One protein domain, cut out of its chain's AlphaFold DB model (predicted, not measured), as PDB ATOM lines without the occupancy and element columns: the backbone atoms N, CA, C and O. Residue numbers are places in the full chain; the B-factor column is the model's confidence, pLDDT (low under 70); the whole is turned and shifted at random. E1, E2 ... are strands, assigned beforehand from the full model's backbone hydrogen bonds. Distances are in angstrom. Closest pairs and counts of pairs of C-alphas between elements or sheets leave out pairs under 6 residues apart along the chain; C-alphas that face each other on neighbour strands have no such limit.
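Overview. This is residues 226 to 376 of the 420 residues of an uncharacterized protein of Orbilia oligospora (UniProt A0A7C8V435). One strongly twisted antiparallel sheet is folded back on itself into a rounded, loosely closed body: the meanders E1 to E5 and E6 to E9 are joined through E10, and their edge strands E5 and E9 come near each other. Long loops lie between the strands, and residues 310 to 316 stick out. The 151 printed residues have ten named strands, E1 to E10 along the chain, and no named helix; the class is all strand, with 62 residues, under half, in named elements. The sheet is branched at E7. The whole is compact, with a radius of gyration of the C-alphas of 15.0 A and spans of 44 by 39 by 30 A.

Arrangement. E1, residues 226 to 233, has E2, residues 261 to 263, on one side and E10, residues 371 to 375, on the other side; N 227 and O 261 are 2.9 A apart, N 230 and O 373 3.0 A, both within hydrogen-bond range. E3, residues 269 to 273, E4, residues 276 to 284, and E5, residues 300 to 306, continue the first meander, each strand the antiparallel neighbour of the one before: N 262 and O 270 are 2.8 A apart, N 271 and O 278 3.0 A, N 281 and O 303 2.7 A. E6, residues 323 to 326, lies on one side of E7, residues 331 to 338; E8, residues 341 to 348, and E10 lie on the other side. Here N 325 and O 333 are 2.8 A apart, N 338 and O 341 2.9 A, N 332 and O 372 2.8 A. E8 bends by 67 degrees at residue 345 and pairs with E9, residues 354 to 358, with N 347 and O 355 2.9 A apart. E7 to E10 form a Greek key, three strands of a meander and a fourth, E10, that is the antiparallel neighbour of E7. The closest C-alphas of E5 and E9, Ala 300 and Leu 356, are 5.3 A apart; those of E4 and E7, Cys 282 and Cys 336, 6.2 A.

Along the chain. E1 begins at C-alpha 226 (207.926, 174.130, 155.946) and is 21.4 A long. E4 measures 24.8 A, E5 18.9 A, E7 23.3 A and E8 19.2 A. E10 ends at C-alpha 375 (210.228, 165.778, 155.926).

Size, cuts and confidence. The C-alphas farthest apart, Asp 238 and Asn 312, are 44.5 A apart. The printed part has no cut. The links E1 to E2, E4 to E5, E5 to E6 and E9 to E10 are long. Mean pLDDT of the printed part is 73.3; residues 235 to 259, 285 to 298, 307 to 315 and 350 are under 70.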
ATOM      1  N   VAL A 226     207.151 174.351 154.719       78.56
ATOM      2  CA  VAL A 226     207.926 174.130 155.946       78.56
ATOM      3  C   VAL A 226     208.414 172.686 155.948       78.56
ATOM      4  O   VAL A 226     207.611 171.775 155.729       78.56
ATOM      5  N   PHE A 227     209.701 172.467 156.195       77.25
ATOM      6  CA  PHE A 227     210.290 171.131 156.185       77.25
ATOM      7  C   PHE A 227     211.463 170.997 157.166       77.25
ATOM      8  O   PHE A 227     212.067 171.982 157.597       77.25
ATOM      9  N   ALA A 228     211.767 169.750 157.511       77.69
ATOM     10  CA  ALA A 228     213.003 169.319 158.150       77.69
ATOM     11  C   ALA A 228     213.824 168.479 157.158       77.69
ATOM     12  O   ALA A 228     213.270 167.915 156.214       77.69
ATOM     13  N   LEU A 229     215.138 168.404 157.361       77.00
ATOM     14  CA  LEU A 229     216.028 167.563 156.563       77.00
ATOM     15  C   LEU A 229     216.176 166.195 157.229       77.00
ATOM     16  O   LEU A 229     216.440 166.124 158.426       77.00
ATOM     17  N   VAL A 230     216.034 165.125 156.451       78.06
ATOM     18  CA  VAL A 230     216.354 163.756 156.872       78.06
ATOM     19  C   VAL A 230     217.354 163.179 155.882       78.06
ATOM     20  O   VAL A 230     217.075 163.162 154.686       78.06
ATOM     21  N   GLU A 231     218.517 162.733 156.351       81.38
ATOM     22  CA  GLU A 231     219.463 162.004 155.499       81.38
ATOM     23  C   GLU A 231     218.853 160.656 155.109       81.38
ATOM     24  O   GLU A 231     218.440 159.878 155.972       81.38
ATOM     25  N   VAL A 232     218.777 160.396 153.806       83.31
ATOM     26  CA  VAL A 232     218.302 159.117 153.260       83.31
ATOM     27  C   VAL A 232     219.432 158.303 152.639       83.31
ATOM     28  O   VAL A 232     219.352 157.078 152.641       83.31
ATOM     29  N   GLU A 233     220.495 158.957 152.166       83.44
ATOM     30  CA  GLU A 233     221.697 158.303 151.646       83.44
ATOM     31  C   GLU A 233     222.945 159.073 152.089       83.44
ATOM     32  O   GLU A 233     222.992 160.301 151.981       83.44
ATOM     33  N   GLY A 234     223.952 158.337 152.558       79.19
ATOM     34  CA  GLY A 234     225.223 158.876 153.030       79.19
ATOM     35  C   GLY A 234     226.000 157.878 153.900       79.19
ATOM     36  O   GLY A 234     225.504 156.781 154.198       79.19
ATOM     37  N   PRO A 235     227.241 158.219 154.297       68.50
ATOM     38  CA  PRO A 235     228.099 157.358 155.117       68.50
ATOM     39  C   PRO A 235     227.509 157.044 156.506       68.50
ATOM     40  O   PRO A 235     227.975 156.115 157.165       68.50
ATOM     41  N   HIS A 236     226.455 157.757 156.923       64.31
ATOM     42  CA  HIS A 236     225.730 157.566 158.182       64.31
ATOM     43  C   HIS A 236     224.241 157.221 157.971       64.31
ATOM     44  O   HIS A 236     223.408 157.478 158.832       64.31
ATOM     45  N   SER A 237     223.900 156.597 156.840       56.19
ATOM     46  CA  SER A 237     222.528 156.295 156.391       56.19
ATOM     47  C   SER A 237     221.738 155.248 157.202       56.19
ATOM     48  O   SER A 237     220.801 154.643 156.685       56.19
ATOM     49  N   ASP A 238     221.995 155.060 158.498       56.28
ATOM     50  CA  ASP A 238     221.163 154.208 159.369       56.28
ATOM     51  C   ASP A 238     219.750 154.789 159.638       56.28
ATOM     52  O   ASP A 238     219.024 154.332 160.527       56.28
ATOM     53  N   GLY A 239     219.342 155.805 158.865       47.78
ATOM     54  CA  GLY A 239     218.097 156.556 159.017       47.78
ATOM     55  C   GLY A 239     218.080 157.431 160.270       47.78
ATOM     56  O   GLY A 239     217.025 157.936 160.654       47.78
ATOM     57  N   ARG A 240     219.232 157.580 160.938       42.97
ATOM     58  CA  ARG A 240     219.398 158.293 162.199       42.97
ATOM     59  C   ARG A 240     220.521 159.312 162.107       42.97
ATOM     60  O   ARG A 240     221.255 159.487 163.080       42.97
ATOM     61  N   LEU A 241     220.537 160.119 161.044       41.62
ATOM     62  CA  LEU A 241     221.087 161.464 161.191       41.62
ATOM     63  C   LEU A 241     220.146 162.293 162.092       41.62
ATOM     64  O   LEU A 241     219.486 163.242 161.679       41.62
ATOM     65  N   TRP A 242     220.069 161.904 163.366       40.81
ATOM     66  CA  TRP A 242     219.859 162.841 164.447       40.81
ATOM     67  C   TRP A 242     221.108 163.696 164.419       40.81
ATOM     68  O   TRP A 242     222.162 163.205 164.809       40.81
ATOM     69  N   MET A 243     221.012 164.932 163.927       37.69
ATOM     70  CA  MET A 243     222.052 165.932 164.161       37.69
ATOM     71  C   MET A 243     222.308 165.927 165.671       37.69
ATOM     72  O   MET A 243     221.422 166.337 166.433       37.69
ATOM     73  N   PRO A 244     223.418 165.346 166.148       31.64
ATOM     74  CA  PRO A 244     223.538 165.087 167.561       31.64
ATOM     75  C   PRO A 244     223.749 166.448 168.225       31.64
ATOM     76  O   PRO A 244     224.562 167.255 167.781       31.64
ATOM     77  N   GLN A 245     222.986 166.722 169.285       32.69
ATOM     78  CA  GLN A 245     223.021 167.965 170.064       32.69
ATOM     79  C   GLN A 245     224.321 168.094 170.892       32.69
ATOM     80  O   GLN A 245     224.318 168.565 172.028       32.69
ATOM     81  N   VAL A 246     225.448 167.625 170.359       27.36
ATOM     82  CA  VAL A 246     226.773 167.767 170.951       27.36
ATOM     83  C   VAL A 246     227.450 168.966 170.310       27.36
ATOM     84  O   VAL A 246     227.954 168.935 169.191       27.36
ATOM     85  N   LYS A 247     227.414 170.062 171.062       30.80
ATOM     86  CA  LYS A 247     228.212 171.264 170.842       30.80
ATOM     87  C   LYS A 247     229.708 170.952 170.618       30.80
ATOM     88  O   LYS A 247     230.181 169.951 171.162       30.80
ATOM     89  N   PRO A 248     230.497 171.895 170.053       37.66
ATOM     90  CA  PRO A 248     230.064 173.167 169.445       37.66
ATOM     91  C   PRO A 248     230.591 173.440 168.019       37.66
ATOM     92  O   PRO A 248     231.328 174.400 167.868       37.66
ATOM     93  N   TRP A 249     230.261 172.692 166.957       35.56
ATOM     94  CA  TRP A 249     230.672 173.152 165.607       35.56
ATOM     95  C   TRP A 249     229.936 172.432 164.476       35.56
ATOM     96  O   TRP A 249     230.417 171.445 163.937       35.56
ATOM     97  N   TRP A 250     228.766 172.944 164.095       33.41
ATOM     98  CA  TRP A 250     228.148 172.645 162.801       33.41
ATOM     99  C   TRP A 250     227.822 173.986 162.136       33.41
ATOM    100  O   TRP A 250     227.135 174.821 162.719       33.41
ATOM    101  N   GLN A 251     228.342 174.218 160.928       44.47
ATOM    102  CA  GLN A 251     228.073 175.416 160.117       44.47
ATOM    103  C   GLN A 251     227.005 175.149 159.046       44.47
ATOM    104  O   GLN A 251     227.078 175.619 157.922       44.47
ATOM    105  N   PHE A 252     225.942 174.461 159.454       43.47
ATOM    106  CA  PHE A 252     224.667 175.157 159.504       43.47
ATOM    107  C   PHE A 252     224.504 175.575 160.963       43.47
ATOM    108  O   PHE A 252     224.302 174.706 161.807       43.47
ATOM    109  N   TYR A 253     224.662 176.862 161.286       39.16
ATOM    110  CA  TYR A 253     224.574 177.354 162.666       39.16
ATOM    111  C   TYR A 253     223.116 177.264 163.159       39.16
ATOM    112  O   TYR A 253     222.397 178.255 163.241       39.16
ATOM    113  N   PHE A 254     222.659 176.047 163.449       45.88
ATOM    114  CA  PHE A 254     221.398 175.739 164.106       45.88
ATOM    115  C   PHE A 254     221.660 175.393 165.578       45.88
ATOM    116  O   PHE A 254     221.098 174.438 166.110       45.88
ATOM    117  N   ASP A 255     222.491 176.166 166.281       37.56
ATOM    118  CA  ASP A 255     222.533 176.058 167.751       37.56
ATOM    119  C   ASP A 255     221.125 176.285 168.359       37.56
ATOM    120  O   ASP A 255     220.826 175.771 169.434       37.56
ATOM    121  N   ASP A 256     220.229 176.934 167.597       44.84
ATOM    122  CA  ASP A 256     218.772 176.903 167.748       44.84
ATOM    123  C   ASP A 256     218.090 176.124 166.590       44.84
ATOM    124  O   ASP A 256     217.312 176.690 165.810       44.84
ATOM    125  N   THR A 257     218.316 174.807 166.486       46.03
ATOM    126  CA  THR A 257     217.554 173.837 165.642       46.03
ATOM    127  C   THR A 257     216.041 173.839 165.911       46.03
ATOM    128  O   THR A 257     215.287 173.052 165.344       46.03
ATOM    129  N   SER A 258     215.546 174.753 166.741       53.88
ATOM    130  CA  SER A 258     214.128 174.998 166.934       53.88
ATOM    131  C   SER A 258     213.416 175.607 165.725       53.88
ATOM    132  O   SER A 258     212.187 175.667 165.717       53.88
ATOM    133  N   HIS A 259     214.150 176.101 164.726       63.78
ATOM    134  CA  HIS A 259     213.558 176.815 163.600       63.78
ATOM    135  C   HIS A 259     213.480 175.899 162.372       63.78
ATOM    136  O   HIS A 259     214.517 175.565 161.802       63.78
ATOM    137  N   PRO A 260     212.276 175.482 161.940       72.50
ATOM    138  CA  PRO A 260     212.147 174.690 160.728       72.50
ATOM    139  C   PRO A 260     212.526 175.533 159.505       72.50
ATOM    140  O   PRO A 260     212.300 176.750 159.474       72.50
ATOM    141  N   LEU A 261     213.077 174.872 158.489       83.19
ATOM    142  CA  LEU A 261     213.394 175.509 157.219       83.19
ATOM    143  C   LEU A 261     212.113 175.752 156.427       83.19
ATOM    144  O   LEU A 261     211.161 174.968 156.470       83.19
ATOM    145  N   VAL A 262     212.096 176.857 155.696       85.12
ATOM    146  CA  VAL A 262     211.008 177.233 154.807       85.12
ATOM    147  C   VAL A 262     211.565 177.420 153.408       85.12
ATOM    148  O   VAL A 262     212.499 178.193 153.201       85.12
ATOM    149  N   ARG A 263     210.973 176.714 152.445       89.94
ATOM    150  CA  ARG A 263     211.187 176.946 151.017       89.94
ATOM    151  C   ARG A 263     210.165 177.969 150.546       89.94
ATOM    152  O   ARG A 263     208.963 177.709 150.631       89.94
ATOM    153  N   ASP A 264     210.654 179.115 150.093       88.19
ATOM    154  CA  ASP A 264     209.869 180.162 149.441       88.19
ATOM    155  C   ASP A 264     209.400 179.681 148.054       88.19
ATOM    156  O   ASP A 264     209.913 178.696 147.511       88.19
ATOM    157  N   SER A 265     208.414 180.348 147.462       83.81
ATOM    158  CA  SER A 265     207.835 179.900 146.185       83.81
ATOM    159  C   SER A 265     208.798 179.956 145.003       83.81
ATOM    160  O   SER A 265     208.628 179.211 144.043       83.81
ATOM    161  N   ASP A 266     209.811 180.815 145.080       86.38
ATOM    162  CA  ASP A 266     210.891 180.925 144.098       86.38
ATOM    163  C   ASP A 266     212.072 179.982 144.384       86.38
ATOM    164  O   ASP A 266     213.107 180.071 143.732       86.38
ATOM    165  N   GLY A 267     211.923 179.063 145.344       89.25
ATOM    166  CA  GLY A 267     212.914 178.039 145.672       89.25
ATOM    167  C   GLY A 267     213.944 178.466 146.717       89.25
ATOM    168  O   GLY A 267     214.713 177.621 147.171       89.25
ATOM    169  N   ARG A 268     213.961 179.728 147.160       90.75
ATOM    170  CA  ARG A 268     214.888 180.167 148.214       90.75
ATOM    171  C   ARG A 268     214.608 179.463 149.533       90.75
ATOM    172  O   ARG A 268     213.453 179.342 149.943       90.75
ATOM    173  N   ILE A 269     215.661 179.095 150.250       88.81
ATOM    174  CA  ILE A 269     215.540 178.567 151.611       88.81
ATOM    175  C   ILE A 269     215.777 179.668 152.636       88.81
ATOM    176  O   ILE A 269     216.730 180.439 152.531       88.81
ATOM    177  N   TYR A 270     214.920 179.727 153.652       88.94
ATOM    178  CA  TYR A 270     215.104 180.602 154.801       88.94
ATOM    179  C   TYR A 270     214.625 179.958 156.098       88.94
ATOM    180  O   TYR A 270     213.877 178.983 156.092       88.94
ATOM    181  N   PHE A 271     214.999 180.557 157.224       84.88
ATOM    182  CA  PHE A 271     214.301 180.358 158.491       84.88
ATOM    183  C   PHE A 271     213.859 181.700 159.081       84.88
ATOM    184  O   PHE A 271     214.390 182.768 158.755       84.88
ATOM    185  N   GLY A 272     212.821 181.658 159.916       78.19
ATOM    186  CA  GLY A 272     212.320 182.823 160.638       78.19
ATOM    187  C   GLY A 272     212.950 182.912 162.023       78.19
ATOM    188  O   GLY A 272     212.800 181.983 162.808       78.19
ATOM    189  N   GLN A 273     213.602 184.028 162.350       80.38
ATOM    190  CA  GLN A 273     214.126 184.285 163.695       80.38
ATOM    191  C   GLN A 273     214.000 185.774 164.025       80.38
ATOM    192  O   GLN A 273     214.303 186.638 163.198       80.38
ATOM    193  N   LEU A 274     213.512 186.084 165.233       79.56
ATOM    194  CA  LEU A 274     213.310 187.457 165.727       79.56
ATOM    195  C   LEU A 274     212.468 188.347 164.782       79.56
ATOM    196  O   LEU A 274     212.720 189.544 164.640       79.56
ATOM    197  N   GLY A 275     211.456 187.768 164.124       80.56
ATOM    198  CA  GLY A 275     210.573 188.487 163.194       80.56
ATOM    199  C   GLY A 275     211.221 188.867 161.859       80.56
ATOM    200  O   GLY A 275     210.680 189.697 161.132       80.56
ATOM    201  N   ALA A 276     212.372 188.278 161.535       80.50
ATOM    202  CA  ALA A 276     213.057 188.449 160.262       80.50
ATOM    203  C   ALA A 276     213.237 187.105 159.547       80.50
ATOM    204  O   ALA A 276     213.309 186.056 160.187       80.50
ATOM    205  N   ARG A 277     213.339 187.158 158.214       86.00
ATOM    206  CA  ARG A 277     213.759 186.025 157.384       86.00
ATOM    207  C   ARG A 277     215.276 186.041 157.220       86.00
ATOM    208  O   ARG A 277     215.843 187.079 156.859       86.00
ATOM    209  N   TRP A 278     215.887 184.893 157.462       85.38
ATOM    210  CA  TRP A 278     217.305 184.630 157.262       85.38
ATOM    211  C   TRP A 278     217.432 183.654 156.101       85.38
ATOM    212  O   TRP A 278     217.051 182.498 156.251       85.38
ATOM    213  N   TYR A 279     217.872 184.137 154.939       88.19
ATOM    214  CA  TYR A 279     217.995 183.326 153.726       88.19
ATOM    215  C   TYR A 279     219.347 182.622 153.699       88.19
ATOM    216  O   TYR A 279     220.332 183.193 154.162       88.19
ATOM    217  N   ALA A 280     219.376 181.403 153.165       88.44
ATOM    218  CA  ALA A 280     220.599 180.650 152.919       88.44
ATOM    219  C   ALA A 280     221.357 181.229 151.711       88.44
ATOM    220  O   ALA A 280     220.755 181.531 150.682       88.44
ATOM    221  N   TYR A 281     222.674 181.354 151.831       87.12
ATOM    222  CA  TYR A 281     223.616 181.800 150.809       87.12
ATOM    223  C   TYR A 281     224.817 180.874 150.818       87.12
ATOM    224  O   TYR A 281     225.228 180.411 151.877       87.12
ATOM    225  N   CYS A 282     225.409 180.652 149.656       85.69
ATOM    226  CA  CYS A 282     226.684 179.964 149.580       85.69
ATOM    227  C   CYS A 282     227.820 180.968 149.568       85.69
ATOM    228  O   CYS A 282     227.765 181.956 148.839       85.69
ATOM    229  N   GLU A 283     228.860 180.690 150.338       81.62
ATOM    230  CA  GLU A 283     230.111 181.427 150.283       81.62
ATOM    231  C   GLU A 283     231.246 180.443 150.006       81.62
ATOM    232  O   GLU A 283     231.344 179.385 150.634       81.62
ATOM    233  N   HIS A 284     232.082 180.777 149.024       73.31
ATOM    234  CA  HIS A 284     233.319 180.053 148.780       73.31
ATOM    235  C   HIS A 284     234.454 180.734 149.547       73.31
ATOM    236  O   HIS A 284     234.577 181.958 149.500       73.31
ATOM    237  N   GLY A 285     235.275 179.946 150.245       62.56
ATOM    238  CA  GLY A 285     236.474 180.456 150.911       62.56
ATOM    239  C   GLY A 285     236.192 181.446 152.043       62.56
ATOM    240  O   GLY A 285     237.024 182.314 152.303       62.56
ATOM    241  N   SER A 286     235.026 181.351 152.701       53.34
ATOM    242  CA  SER A 286     234.687 182.209 153.839       53.34
ATOM    243  C   SER A 286     235.774 182.099 154.906       53.34
ATOM    244  O   SER A 286     235.865 181.115 155.635       53.34
ATOM    245  N   THR A 287     236.586 183.148 155.019       44.88
ATOM    246  CA  THR A 287     237.616 183.329 156.050       44.88
ATOM    247  C   THR A 287     237.011 183.631 157.418       44.88
ATOM    248  O   THR A 287     237.700 184.161 158.294       44.88
ATOM    249  N   THR A 288     235.723 183.320 157.640       48.31
ATOM    250  CA  THR A 288     235.192 183.301 159.002       48.31
ATOM    251  C   THR A 288     236.135 182.426 159.819       48.31
ATOM    252  O   THR A 288     236.390 181.281 159.463       48.31
ATOM    253  N   ALA A 289     236.755 183.052 160.823       44.06
ATOM    254  CA  ALA A 289     238.117 182.825 161.319       44.06
ATOM    255  C   ALA A 289     238.395 181.475 162.021       44.06
ATOM    256  O   ALA A 289     239.169 181.414 162.972       44.06
ATOM    257  N   PHE A 290     237.732 180.407 161.592       52.41
ATOM    258  CA  PHE A 290     237.725 179.087 162.205       52.41
ATOM    259  C   PHE A 290     238.335 177.995 161.324       52.41
ATOM    260  O   PHE A 290     238.658 176.939 161.856       52.41
ATOM    261  N   PHE A 291     238.529 178.244 160.028       53.06
ATOM    262  CA  PHE A 291     239.314 177.361 159.167       53.06
ATOM    263  C   PHE A 291     240.667 177.997 158.919       53.06
ATOM    264  O   PHE A 291     240.751 179.193 158.633       53.06
ATOM    265  N   ASP A 292     241.719 177.198 159.076       53.69
ATOM    266  CA  ASP A 292     243.072 177.628 158.773       53.69
ATOM    267  C   ASP A 292     243.100 178.008 157.281       53.69
ATOM    268  O   ASP A 292     242.847 177.143 156.439       53.69
ATOM    269  N   PRO A 293     243.337 179.281 156.909       53.03
ATOM    270  CA  PRO A 293     243.251 179.742 155.519       53.03
ATOM    271  C   PRO A 293     244.256 179.059 154.570       53.03
ATOM    272  O   PRO A 293     244.271 179.361 153.380       53.03
ATOM    273  N   GLY A 294     245.106 178.162 155.085       56.22
ATOM    274  CA  GLY A 294     245.994 177.297 154.311       56.22
ATOM    275  C   GLY A 294     245.414 175.928 153.926       56.22
ATOM    276  O   GLY A 294     245.984 175.281 153.049       56.22
ATOM    277  N   GLU A 295     244.308 175.477 154.528       59.97
ATOM    278  CA  GLU A 295     243.626 174.244 154.115       59.97
ATOM    279  C   GLU A 295     242.594 174.599 153.041       59.97
ATOM    280  O   GLU A 295     241.505 175.086 153.338       59.97
ATOM    281  N   GLY A 296     242.982 174.427 151.773       57.53
ATOM    282  CA  GLY A 296     242.159 174.699 150.593       57.53
ATOM    283  C   GLY A 296     240.880 173.866 150.566       57.53
ATOM    284  O   GLY A 296     240.808 172.836 149.902       57.53
ATOM    285  N   ASN A 297     239.865 174.311 151.302       62.72
ATOM    286  CA  ASN A 297     238.536 173.735 151.246       62.72
ATOM    287  C   ASN A 297     237.889 174.145 149.920       62.72
ATOM    288  O   ASN A 297     237.287 175.212 149.804       62.72
ATOM    289  N   ASP A 298     237.973 173.253 148.937       68.81
ATOM    290  CA  ASP A 298     237.300 173.336 147.635       68.81
ATOM    291  C   ASP A 298     235.769 173.144 147.747       68.81
ATOM    292  O   ASP A 298     235.135 172.618 146.832       68.81
ATOM    293  N   ALA A 299     235.154 173.531 148.869       70.00
ATOM    294  CA  ALA A 299     233.738 173.345 149.171       70.00
ATOM    295  C   ALA A 299     233.058 174.679 149.510       70.00
ATOM    296  O   ALA A 299     233.635 175.536 150.182       70.00
ATOM    297  N   ALA A 300     231.814 174.862 149.057       75.31
ATOM    298  CA  ALA A 300     231.010 176.013 149.454       75.31
ATOM    299  C   ALA A 300     230.301 175.738 150.783       75.31
ATOM    300  O   ALA A 300     229.644 174.705 150.962       75.31
ATOM    301  N   VAL A 301     230.393 176.702 151.698       77.00
ATOM    302  CA  VAL A 301     229.691 176.675 152.985       77.00
ATOM    303  C   VAL A 301     228.389 177.461 152.858       77.00
ATOM    304  O   VAL A 301     228.343 178.518 152.225       77.00
ATOM    305  N   VAL A 302     227.311 176.937 153.448       78.31
ATOM    306  CA  VAL A 302     225.999 177.594 153.447       78.31
ATOM    307  C   VAL A 302     225.848 178.451 154.703       78.31
ATOM    308  O   VAL A 302     225.729 177.948 155.817       78.31
ATOM    309  N   HIS A 303     225.781 179.764 154.516       80.62
ATOM    310  CA  HIS A 303     225.549 180.747 155.568       80.62
ATOM    311  C   HIS A 303     224.132 181.309 155.493       80.62
ATOM    312  O   HIS A 303     223.531 181.375 154.425       80.62
ATOM    313  N   PHE A 304     223.594 181.773 156.620       80.44
ATOM    314  CA  PHE A 304     222.297 182.443 156.642       80.44
ATOM    315  C   PHE A 304     222.450 183.928 156.934       80.44
ATOM    316  O   PHE A 304     222.964 184.315 157.983       80.44
ATOM    317  N   TYR A 305     221.935 184.766 156.038       80.44
ATOM    318  CA  TYR A 305     221.955 186.216 156.199       80.44
ATOM    319  C   TYR A 305     220.544 186.785 156.199       80.44
ATOM    320  O   TYR A 305     219.654 186.379 155.446       80.44
ATOM    321  N   ARG A 306     220.334 187.806 157.030       79.94
ATOM    322  CA  ARG A 306     219.136 188.635 156.939       79.94
ATOM    323  C   ARG A 306     219.262 189.517 155.699       79.94
ATOM    324  O   ARG A 306     220.213 190.287 155.593       79.94
ATOM    325  N   ARG A 307     218.263 189.474 154.814       68.44
ATOM    326  CA  ARG A 307     218.253 190.185 153.517       68.44
ATOM    327  C   ARG A 307     218.670 191.664 153.592       68.44
ATOM    328  O   ARG A 307     219.301 192.180 152.683       68.44
ATOM    329  N   HIS A 308     218.343 192.346 154.689       61.19
ATOM    330  CA  HIS A 308     218.655 193.767 154.886       61.19
ATOM    331  C   HIS A 308     220.042 194.062 155.485       61.19
ATOM    332  O   HIS A 308     220.378 195.228 155.656       61.19
ATOM    333  N   ILE A 309     220.848 193.053 155.835       57.31
ATOM    334  CA  ILE A 309     222.202 193.277 156.377       57.31
ATOM    335  C   ILE A 309     223.202 193.597 155.259       57.31
ATOM    336  O   ILE A 309     224.126 194.380 155.484       57.31
ATOM    337  N   GLN A 310     222.977 193.086 154.044       53.88
ATOM    338  CA  GLN A 310     223.885 193.292 152.910       53.88
ATOM    339  C   GLN A 310     224.080 194.772 152.545       53.88
ATOM    340  O   GLN A 310     225.167 195.149 152.122       53.88
ATOM    341  N   SER A 311     223.084 195.641 152.755       53.03
ATOM    342  CA  SER A 311     223.208 197.052 152.361       53.03
ATOM    343  C   SER A 311     224.005 197.917 153.342       53.03
ATOM    344  O   SER A 311     224.492 198.969 152.945       53.03
ATOM    345  N   ASN A 312     224.128 197.518 154.614       50.59
ATOM    346  CA  ASN A 312     224.592 198.435 155.665       50.59
ATOM    347  C   ASN A 312     225.954 198.068 156.272       50.59
ATOM    348  O   ASN A 312     226.583 198.934 156.873       50.59
ATOM    349  N   ALA A 313     226.406 196.817 156.145       59.81
ATOM    350  CA  ALA A 313     227.621 196.342 156.817       59.81
ATOM    351  C   ALA A 313     228.862 196.244 155.907       59.81
ATOM    352  O   ALA A 313     229.923 195.861 156.386       59.81
ATOM    353  N   GLY A 314     228.748 196.552 154.609       65.75
ATOM    354  CA  GLY A 314     229.867 196.415 153.663       65.75
ATOM    355  C   GLY A 314     230.346 194.970 153.461       65.75
ATOM    356  O   GLY A 314     231.422 194.756 152.912       65.75
ATOM    357  N   VAL A 315     229.565 193.981 153.908       67.06
ATOM    358  CA  VAL A 315     229.871 192.562 153.719       67.06
ATOM    359  C   VAL A 315     229.569 192.208 152.266       67.06
ATOM    360  O   VAL A 315     228.407 192.112 151.870       67.06
ATOM    361  N   VAL A 316     230.625 192.053 151.469       71.12
ATOM    362  CA  VAL A 316     230.538 191.535 150.103       71.12
ATOM    363  C   VAL A 316     230.406 190.021 150.201       71.12
ATOM    364  O   VAL A 316     231.379 189.345 150.516       71.12
ATOM    365  N   LEU A 317     229.207 189.487 149.959       73.94
ATOM    366  CA  LEU A 317     229.033 188.041 149.839       73.94
ATOM    367  C   LEU A 317     229.569 187.592 148.482       73.94
ATOM    368  O   LEU A 317     229.093 188.049 147.443       73.94
ATOM    369  N   LEU A 318     230.541 186.682 148.489       78.12
ATOM    370  CA  LEU A 318     231.143 186.118 147.279       78.12
ATOM    371  C   LEU A 318     230.316 184.954 146.699       78.12
ATOM    372  O   LEU A 318     230.869 184.024 146.124       78.12
ATOM    373  N   GLY A 319     228.990 184.973 146.833       80.50
ATOM    374  CA  GLY A 319     228.129 183.937 146.263       80.50
ATOM    375  C   GLY A 319     226.650 184.299 146.252       80.50
ATOM    376  O   GLY A 319     226.248 185.385 146.677       80.50
ATOM    377  N   THR A 320     225.834 183.404 145.694       87.19
ATOM    378  CA  THR A 320     224.392 183.616 145.517       87.19
ATOM    379  C   THR A 320     223.561 183.020 146.652       87.19
ATOM    380  O   THR A 320     224.025 182.192 147.438       87.19
ATOM    381  N   GLU A 321     222.286 183.418 146.702       87.75
ATOM    382  CA  GLU A 321     221.255 182.720 147.481       87.75
ATOM    383  C   GLU A 321     221.225 181.226 147.111       87.75
ATOM    384  O   GLU A 321     221.483 180.855 145.961       87.75
ATOM    385  N   LEU A 322     220.913 180.383 148.095       89.81
ATOM    386  CA  LEU A 322     220.702 178.954 147.915       89.81
ATOM    387  C   LEU A 322     219.264 178.702 147.457       89.81
ATOM    388  O   LEU A 322     218.303 179.020 148.169       89.81
ATOM    389  N   TYR A 323     219.132 178.086 146.288       92.56
ATOM    390  CA  TYR A 323     217.854 177.694 145.706       92.56
ATOM    391  C   TYR A 323     217.708 176.190 145.794       92.56
ATOM    392  O   TYR A 323     218.570 175.466 145.311       92.56
ATOM    393  N   CYS A 324     216.621 175.713 146.380       92.31
ATOM    394  CA  CYS A 324     216.353 174.293 146.505       92.31
ATOM    395  C   CYS A 324     215.057 173.911 145.813       92.31
ATOM    396  O   CYS A 324     214.088 174.667 145.826       92.31
ATOM    397  N   ASP A 325     215.023 172.698 145.285       90.75
ATOM    398  CA  ASP A 325     213.863 172.054 144.696       90.75
ATOM    399  C   ASP A 325     213.602 170.713 145.384       90.75
ATOM    400  O   ASP A 325     214.514 170.060 145.898       90.75
ATOM    401  N   PHE A 326     212.329 170.315 145.408       90.06
ATOM    402  CA  PHE A 326     211.905 169.013 145.911       90.06
ATOM    403  C   PHE A 326     211.652 168.084 144.729       90.06
ATOM    404  O   PHE A 326     210.789 168.354 143.892       90.06
ATOM    405  N   GLY A 327     212.402 166.987 144.672       86.69
ATOM    406  CA  GLY A 327     212.169 165.906 143.729       86.69
ATOM    407  C   GLY A 327     210.859 165.166 144.008       86.69
ATOM    408  O   GLY A 327     210.169 165.404 145.000       86.69
ATOM    409  N   VAL A 328     210.530 164.210 143.137       83.44
ATOM    410  CA  VAL A 328     209.306 163.391 143.247       83.44
ATOM    411  C   VAL A 328     209.211 162.606 144.560       83.44
ATOM    412  O   VAL A 328     208.111 162.368 145.047       83.44
ATOM    413  N   ASN A 329     210.355 162.260 145.155       85.19
ATOM    414  CA  ASN A 329     210.443 161.564 146.441       85.19
ATOM    415  C   ASN A 329     210.640 162.524 147.625       85.19
ATOM    416  O   ASN A 329     211.037 162.090 148.700       85.19
ATOM    417  N   GLU A 330     210.431 163.826 147.422       86.56
ATOM    418  CA  GLU A 330     210.806 164.892 148.361       86.56
ATOM    419  C   GLU A 330     212.317 164.991 148.619       86.56
ATOM    420  O   GLU A 330     212.740 165.685 149.539       86.56
ATOM    421  N   ASP A 331     213.140 164.335 147.799       88.44
ATOM    422  CA  ASP A 331     214.591 164.490 147.848       88.44
ATOM    423  C   ASP A 331     214.942 165.946 147.506       88.44
ATOM    424  O   ASP A 331     214.440 166.514 146.533       88.44
ATOM    425  N   ILE A 332     215.757 166.576 148.342       88.88
ATOM    426  CA  ILE A 332     216.128 167.979 148.215       88.88
ATOM    427  C   ILE A 332     217.361 168.080 147.330       88.88
ATOM    428  O   ILE A 332     218.417 167.540 147.653       88.88
ATOM    429  N   SER A 333     217.231 168.849 146.255       90.19
ATOM    430  CA  SER A 333     218.351 169.289 145.432       90.19
ATOM    431  C   SER A 333     218.509 170.785 145.615       90.19
ATOM    432  O   SER A 333     217.559 171.524 145.369       90.19
ATOM    433  N   CYS A 334     219.683 171.242 146.034       92.12
ATOM    434  CA  CYS A 334     219.955 172.663 146.203       92.12
ATOM    435  C   CYS A 334     221.090 173.098 145.297       92.12
ATOM    436  O   CYS A 334     222.044 172.353 145.134       92.12
ATOM    437  N   ARG A 335     220.994 174.303 144.742       92.50
ATOM    438  CA  ARG A 335     222.030 174.911 143.920       92.50
ATOM    439  C   ARG A 335     222.335 176.336 144.345       92.50
ATOM    440  O   ARG A 335     221.447 177.088 144.760       92.50
ATOM    441  N   CYS A 336     223.588 176.712 144.180       91.12
ATOM    442  CA  CYS A 336     224.056 178.083 144.291       91.12
ATOM    443  C   CYS A 336     225.309 178.277 143.441       91.12
ATOM    444  O   CYS A 336     225.991 177.317 143.079       91.12
ATOM    445  N   THR A 337     225.622 179.529 143.138       89.75
ATOM    446  CA  THR A 337     226.763 179.911 142.312       89.75
ATOM    447  C   THR A 337     227.714 180.768 143.138       89.75
ATOM    448  O   THR A 337     227.297 181.681 143.854       89.75
ATOM    449  N   THR A 338     229.007 180.492 143.032       87.62
ATOM    450  CA  THR A 338     230.085 181.363 143.519       87.62
ATOM    451  C   THR A 338     230.994 181.715 142.333       87.62
ATOM    452  O   THR A 338     230.826 181.144 141.252       87.62
ATOM    453  N   PRO A 339     231.970 182.631 142.477       86.06
ATOM    454  CA  PRO A 339     232.959 182.903 141.435       86.06
ATOM    455  C   PRO A 339     233.690 181.662 140.912       86.06
ATOM    456  O   PRO A 339     234.204 181.689 139.799       86.06
ATOM    457  N   GLU A 340     233.726 180.573 141.683       85.00
ATOM    458  CA  GLU A 340     234.393 179.338 141.276       85.00
ATOM    459  C   GLU A 340     233.507 178.315 140.557       85.00
ATOM    460  O   GLU A 340     233.989 177.232 140.205       85.00
ATOM    461  N   GLY A 341     232.218 178.610 140.391       88.88
ATOM    462  CA  GLY A 341     231.270 177.752 139.691       88.88
ATOM    463  C   GLY A 341     229.999 177.447 140.477       88.88
ATOM    464  O   GLY A 341     229.648 178.121 141.449       88.88
ATOM    465  N   GLU A 342     229.288 176.431 140.001       91.19
ATOM    466  CA  GLU A 342     228.019 175.973 140.559       91.19
ATOM    467  C   GLU A 342     228.223 174.820 141.547       91.19
ATOM    468  O   GLU A 342     229.037 173.916 141.339       91.19
ATOM    469  N   TRP A 343     227.456 174.865 142.633       91.12
ATOM    470  CA  TRP A 343     227.506 173.924 143.746       91.12
ATOM    471  C   TRP A 343     226.132 173.299 143.907       91.12
ATOM    472  O   TRP A 343     225.163 174.030 144.111       91.12
ATOM    473  N   GLU A 344     226.038 171.973 143.806       91.12
ATOM    474  CA  GLU A 344     224.738 171.298 143.652       91.12
ATOM    475  C   GLU A 344     224.542 170.070 144.548       91.12
ATOM    476  O   GLU A 344     223.412 169.674 144.836       91.12
ATOM    477  N   ASN A 345     225.625 169.422 144.982       88.88
ATOM    478  CA  ASN A 345     225.519 168.180 145.741       88.88
ATOM    479  C   ASN A 345     225.773 168.455 147.214       88.88
ATOM    480  O   ASN A 345     226.826 168.977 147.563       88.88
ATOM    481  N   PHE A 346     224.858 168.041 148.086       89.06
ATOM    482  CA  PHE A 346     225.189 167.977 149.501       89.06
ATOM    483  C   PHE A 346     226.297 166.957 149.724       89.06
ATOM    484  O   PHE A 346     226.294 165.873 149.135       89.06
ATOM    485  N   MET A 347     227.240 167.302 150.586       87.00
ATOM    486  CA  MET A 347     228.306 166.408 150.995       87.00
ATOM    487  C   MET A 347     228.537 166.486 152.494       87.00
ATOM    488  O   MET A 347     228.315 167.525 153.116       87.00
ATOM    489  N   TYR A 348     229.013 165.382 153.049       83.69
ATOM    490  CA  TYR A 348     229.681 165.363 154.333       83.69
ATOM    491  C   TYR A 348     231.133 165.760 154.078       83.69
ATOM    492  O   TYR A 348     231.876 165.002 153.457       83.69
ATOM    493  N   GLY A 349     231.478 166.989 154.439       74.94
ATOM    494  CA  GLY A 349     232.802 167.575 154.294       74.94
ATOM    495  C   GLY A 349     233.733 167.247 155.459       74.94
ATOM    496  O   GLY A 349     233.351 166.546 156.410       74.94
ATOM    497  N   PRO A 350     234.961 167.784 155.419       66.62
ATOM    498  CA  PRO A 350     235.925 167.590 156.485       66.62
ATOM    499  C   PRO A 350     235.358 168.157 157.792       66.62
ATOM    500  O   PRO A 350     234.558 169.097 157.800       66.62
ATOM    501  N   TYR A 351     235.739 167.547 158.917       71.19
ATOM    502  CA  TYR A 351     235.248 167.898 160.260       71.19
ATOM    503  C   TYR A 351     233.758 167.609 160.514       71.19
ATOM    504  O   TYR A 351     233.208 168.027 161.531       71.19
ATOM    505  N   GLY A 352     233.117 166.850 159.624       70.88
ATOM    506  CA  GLY A 352     231.734 166.407 159.766       70.88
ATOM    507  C   GLY A 352     230.688 167.465 159.456       70.88
ATOM    508  O   GLY A 352     229.568 167.422 159.960       70.88
ATOM    509  N   LEU A 353     231.059 168.433 158.623       70.88
ATOM    510  CA  LEU A 353     230.189 169.525 158.222       70.88
ATOM    511  C   LEU A 353     229.386 169.141 156.987       70.88
ATOM    512  O   LEU A 353     229.916 168.557 156.051       70.88
ATOM    513  N   ILE A 354     228.115 169.529 156.943       78.50
ATOM    514  CA  ILE A 354     227.339 169.434 155.707       78.50
ATOM    515  C   ILE A 354     227.713 170.634 154.834       78.50
ATOM    516  O   ILE A 354     227.556 171.780 155.250       78.50
ATOM    517  N   GLN A 355     228.202 170.367 153.630       86.25
ATOM    518  CA  GLN A 355     228.640 171.365 152.653       86.25
ATOM    519  C   GLN A 355     227.966 171.115 151.302       86.25
ATOM    520  O   GLN A 355     227.281 170.104 151.117       86.25
ATOM    521  N   LEU A 356     228.162 172.032 150.352       87.69
ATOM    522  CA  LEU A 356     227.832 171.793 148.951       87.69
ATOM    523  C   LEU A 356     229.110 171.569 148.147       87.69
ATOM    524  O   LEU A 356     230.085 172.303 148.298       87.69
ATOM    525  N   SER A 357     229.079 170.573 147.267       88.25
ATOM    526  CA  SER A 357     230.163 170.212 146.360       88.25
ATOM    527  C   SER A 357     229.792 170.533 144.909       88.25
ATOM    528  O   SER A 357     228.618 170.469 144.510       88.25
ATOM    529  N   LYS A 358     230.807 170.844 144.093       89.31
ATOM    530  CA  LYS A 358     230.657 170.978 142.635       89.31
ATOM    531  C   LYS A 358     230.241 169.642 142.021       89.31
ATOM    532  O   LYS A 358     230.451 168.566 142.601       89.31
ATOM    533  N   GLN A 359     229.664 169.692 140.825       85.81
ATOM    534  CA  GLN A 359     229.443 168.486 140.035       85.81
ATOM    535  C   GLN A 359     230.794 167.823 139.714       85.81
ATOM    536  O   GLN A 359     231.723 168.482 139.255       85.81
ATOM    537  N   GLY A 360     230.916 166.519 139.983       86.31
ATOM    538  CA  GLY A 360     232.152 165.761 139.743       86.31
ATOM    539  C   GLY A 360     233.221 165.863 140.839       86.31
ATOM    540  O   GLY A 360     234.318 165.336 140.643       86.31
ATOM    541  N   TYR A 361     232.915 166.494 141.982       87.25
ATOM    542  CA  TYR A 361     233.809 166.539 143.143       87.25
ATOM    543  C   TYR A 361     234.277 165.131 143.552       87.25
ATOM    544  O   TYR A 361     233.472 164.201 143.644       87.25
ATOM    545  N   GLN A 362     235.584 164.978 143.774       90.06
ATOM    546  CA  GLN A 362     236.193 163.721 144.203       90.06
ATOM    547  C   GLN A 362     236.260 163.694 145.731       90.06
ATOM    548  O   GLN A 362     237.078 164.391 146.323       90.06
ATOM    549  N   TYR A 363     235.394 162.895 146.353       87.56
ATOM    550  CA  TYR A 363     235.311 162.774 147.809       87.56
ATOM    551  C   TYR A 363     236.602 162.206 148.407       87.56
ATOM    552  O   TYR A 363     237.107 161.174 147.953       87.56
ATOM    553  N   GLN A 364     237.118 162.862 149.444       86.88
ATOM    554  CA  GLN A 364     238.249 162.368 150.221       86.88
ATOM    555  C   GLN A 364     237.824 161.263 151.202       86.88
ATOM    556  O   GLN A 364     236.645 160.952 151.381       86.88
ATOM    557  N   SER A 365     238.801 160.633 151.862       84.69
ATOM    558  CA  SER A 365     238.534 159.594 152.862       84.69
ATOM    559  C   SER A 365     237.713 160.149 154.028       84.69
ATOM    560  O   SER A 365     238.211 160.958 154.806       84.69
ATOM    561  N   GLY A 366     236.487 159.647 154.194       81.94
ATOM    562  CA  GLY A 366     235.552 160.091 155.235       81.94
ATOM    563  C   GLY A 366     234.530 161.119 154.754       81.94
ATOM    564  O   GLY A 366     233.597 161.417 155.492       81.94
ATOM    565  N   GLU A 367     234.661 161.603 153.521       87.56
ATOM    566  CA  GLU A 367     233.653 162.426 152.866       87.56
ATOM    567  C   GLU A 367     232.697 161.565 152.039       87.56
ATOM    568  O   GLU A 367     233.005 160.438 151.639       87.56
ATOM    569  N   GLY A 368     231.521 162.105 151.745       87.12
ATOM    570  CA  GLY A 368     230.571 161.421 150.881       87.12
ATOM    571  C   GLY A 368     229.432 162.316 150.441       87.12
ATOM    572  O   GLY A 368     229.084 163.282 151.121       87.12
ATOM    573  N   LYS A 369     228.834 161.977 149.299       90.81
ATOM    574  CA  LYS A 369     227.592 162.601 148.851       90.81
ATOM    575  C   LYS A 369     226.480 162.295 149.850       90.81
ATOM    576  O   LYS A 369     226.304 161.145 150.244       90.81
ATOM    577  N   LEU A 370     225.722 163.323 150.205       87.44
ATOM    578  CA  LEU A 370     224.519 163.217 151.014       87.44
ATOM    579  C   LEU A 370     223.295 163.424 150.128       87.44
ATOM    580  O   LEU A 370     223.268 164.310 149.269       87.44
ATOM    581  N   VAL A 371     222.262 162.626 150.367       88.75
ATOM    582  CA  VAL A 371     220.922 162.870 149.837       88.75
ATOM    583  C   VAL A 371     220.010 163.134 151.020       88.75
ATOM    584  O   VAL A 371     219.852 162.291 151.905       88.75
ATOM    585  N   PHE A 372     219.411 164.321 151.034       85.94
ATOM    586  CA  PHE A 372     218.412 164.692 152.025       85.94
ATOM    587  C   PHE A 372     217.017 164.554 151.446       85.94
ATOM    588  O   PHE A 372     216.784 164.884 150.288       85.94
ATOM    589  N   ARG A 373     216.067 164.153 152.285       85.69
ATOM    590  CA  ARG A 373     214.636 164.199 152.009       85.69
ATOM    591  C   ARG A 373     213.974 165.260 152.876       85.69
ATOM    592  O   ARG A 373     214.232 165.337 154.079       85.69
ATOM    593  N   ALA A 374     213.119 166.074 152.267       83.56
ATOM    594  CA  ALA A 374     212.280 167.032 152.965       83.56
ATOM    595  C   ALA A 374     211.213 166.269 153.754       83.56
ATOM    596  O   ALA A 374     210.280 165.721 153.177       83.56
ATOM    597  N   TYR A 375     211.314 166.249 155.078       79.69
ATOM    598  CA  TYR A 375     210.228 165.778 155.926       79.69
ATOM    599  C   TYR A 375     209.293 166.944 156.230       79.69
ATOM    600  O   TYR A 375     209.699 167.923 156.862       79.69
ATOM    601  N   ARG A 376     208.030 166.862 155.799       78.25
ATOM    602  CA  ARG A 376     207.009 167.857 156.158       78.25
ATOM    603  C   ARG A 376     206.397 167.491 157.509       78.25
ATOM    604  O   ARG A 376     205.607 166.545 157.563       78.25
TER     605      ARG A 376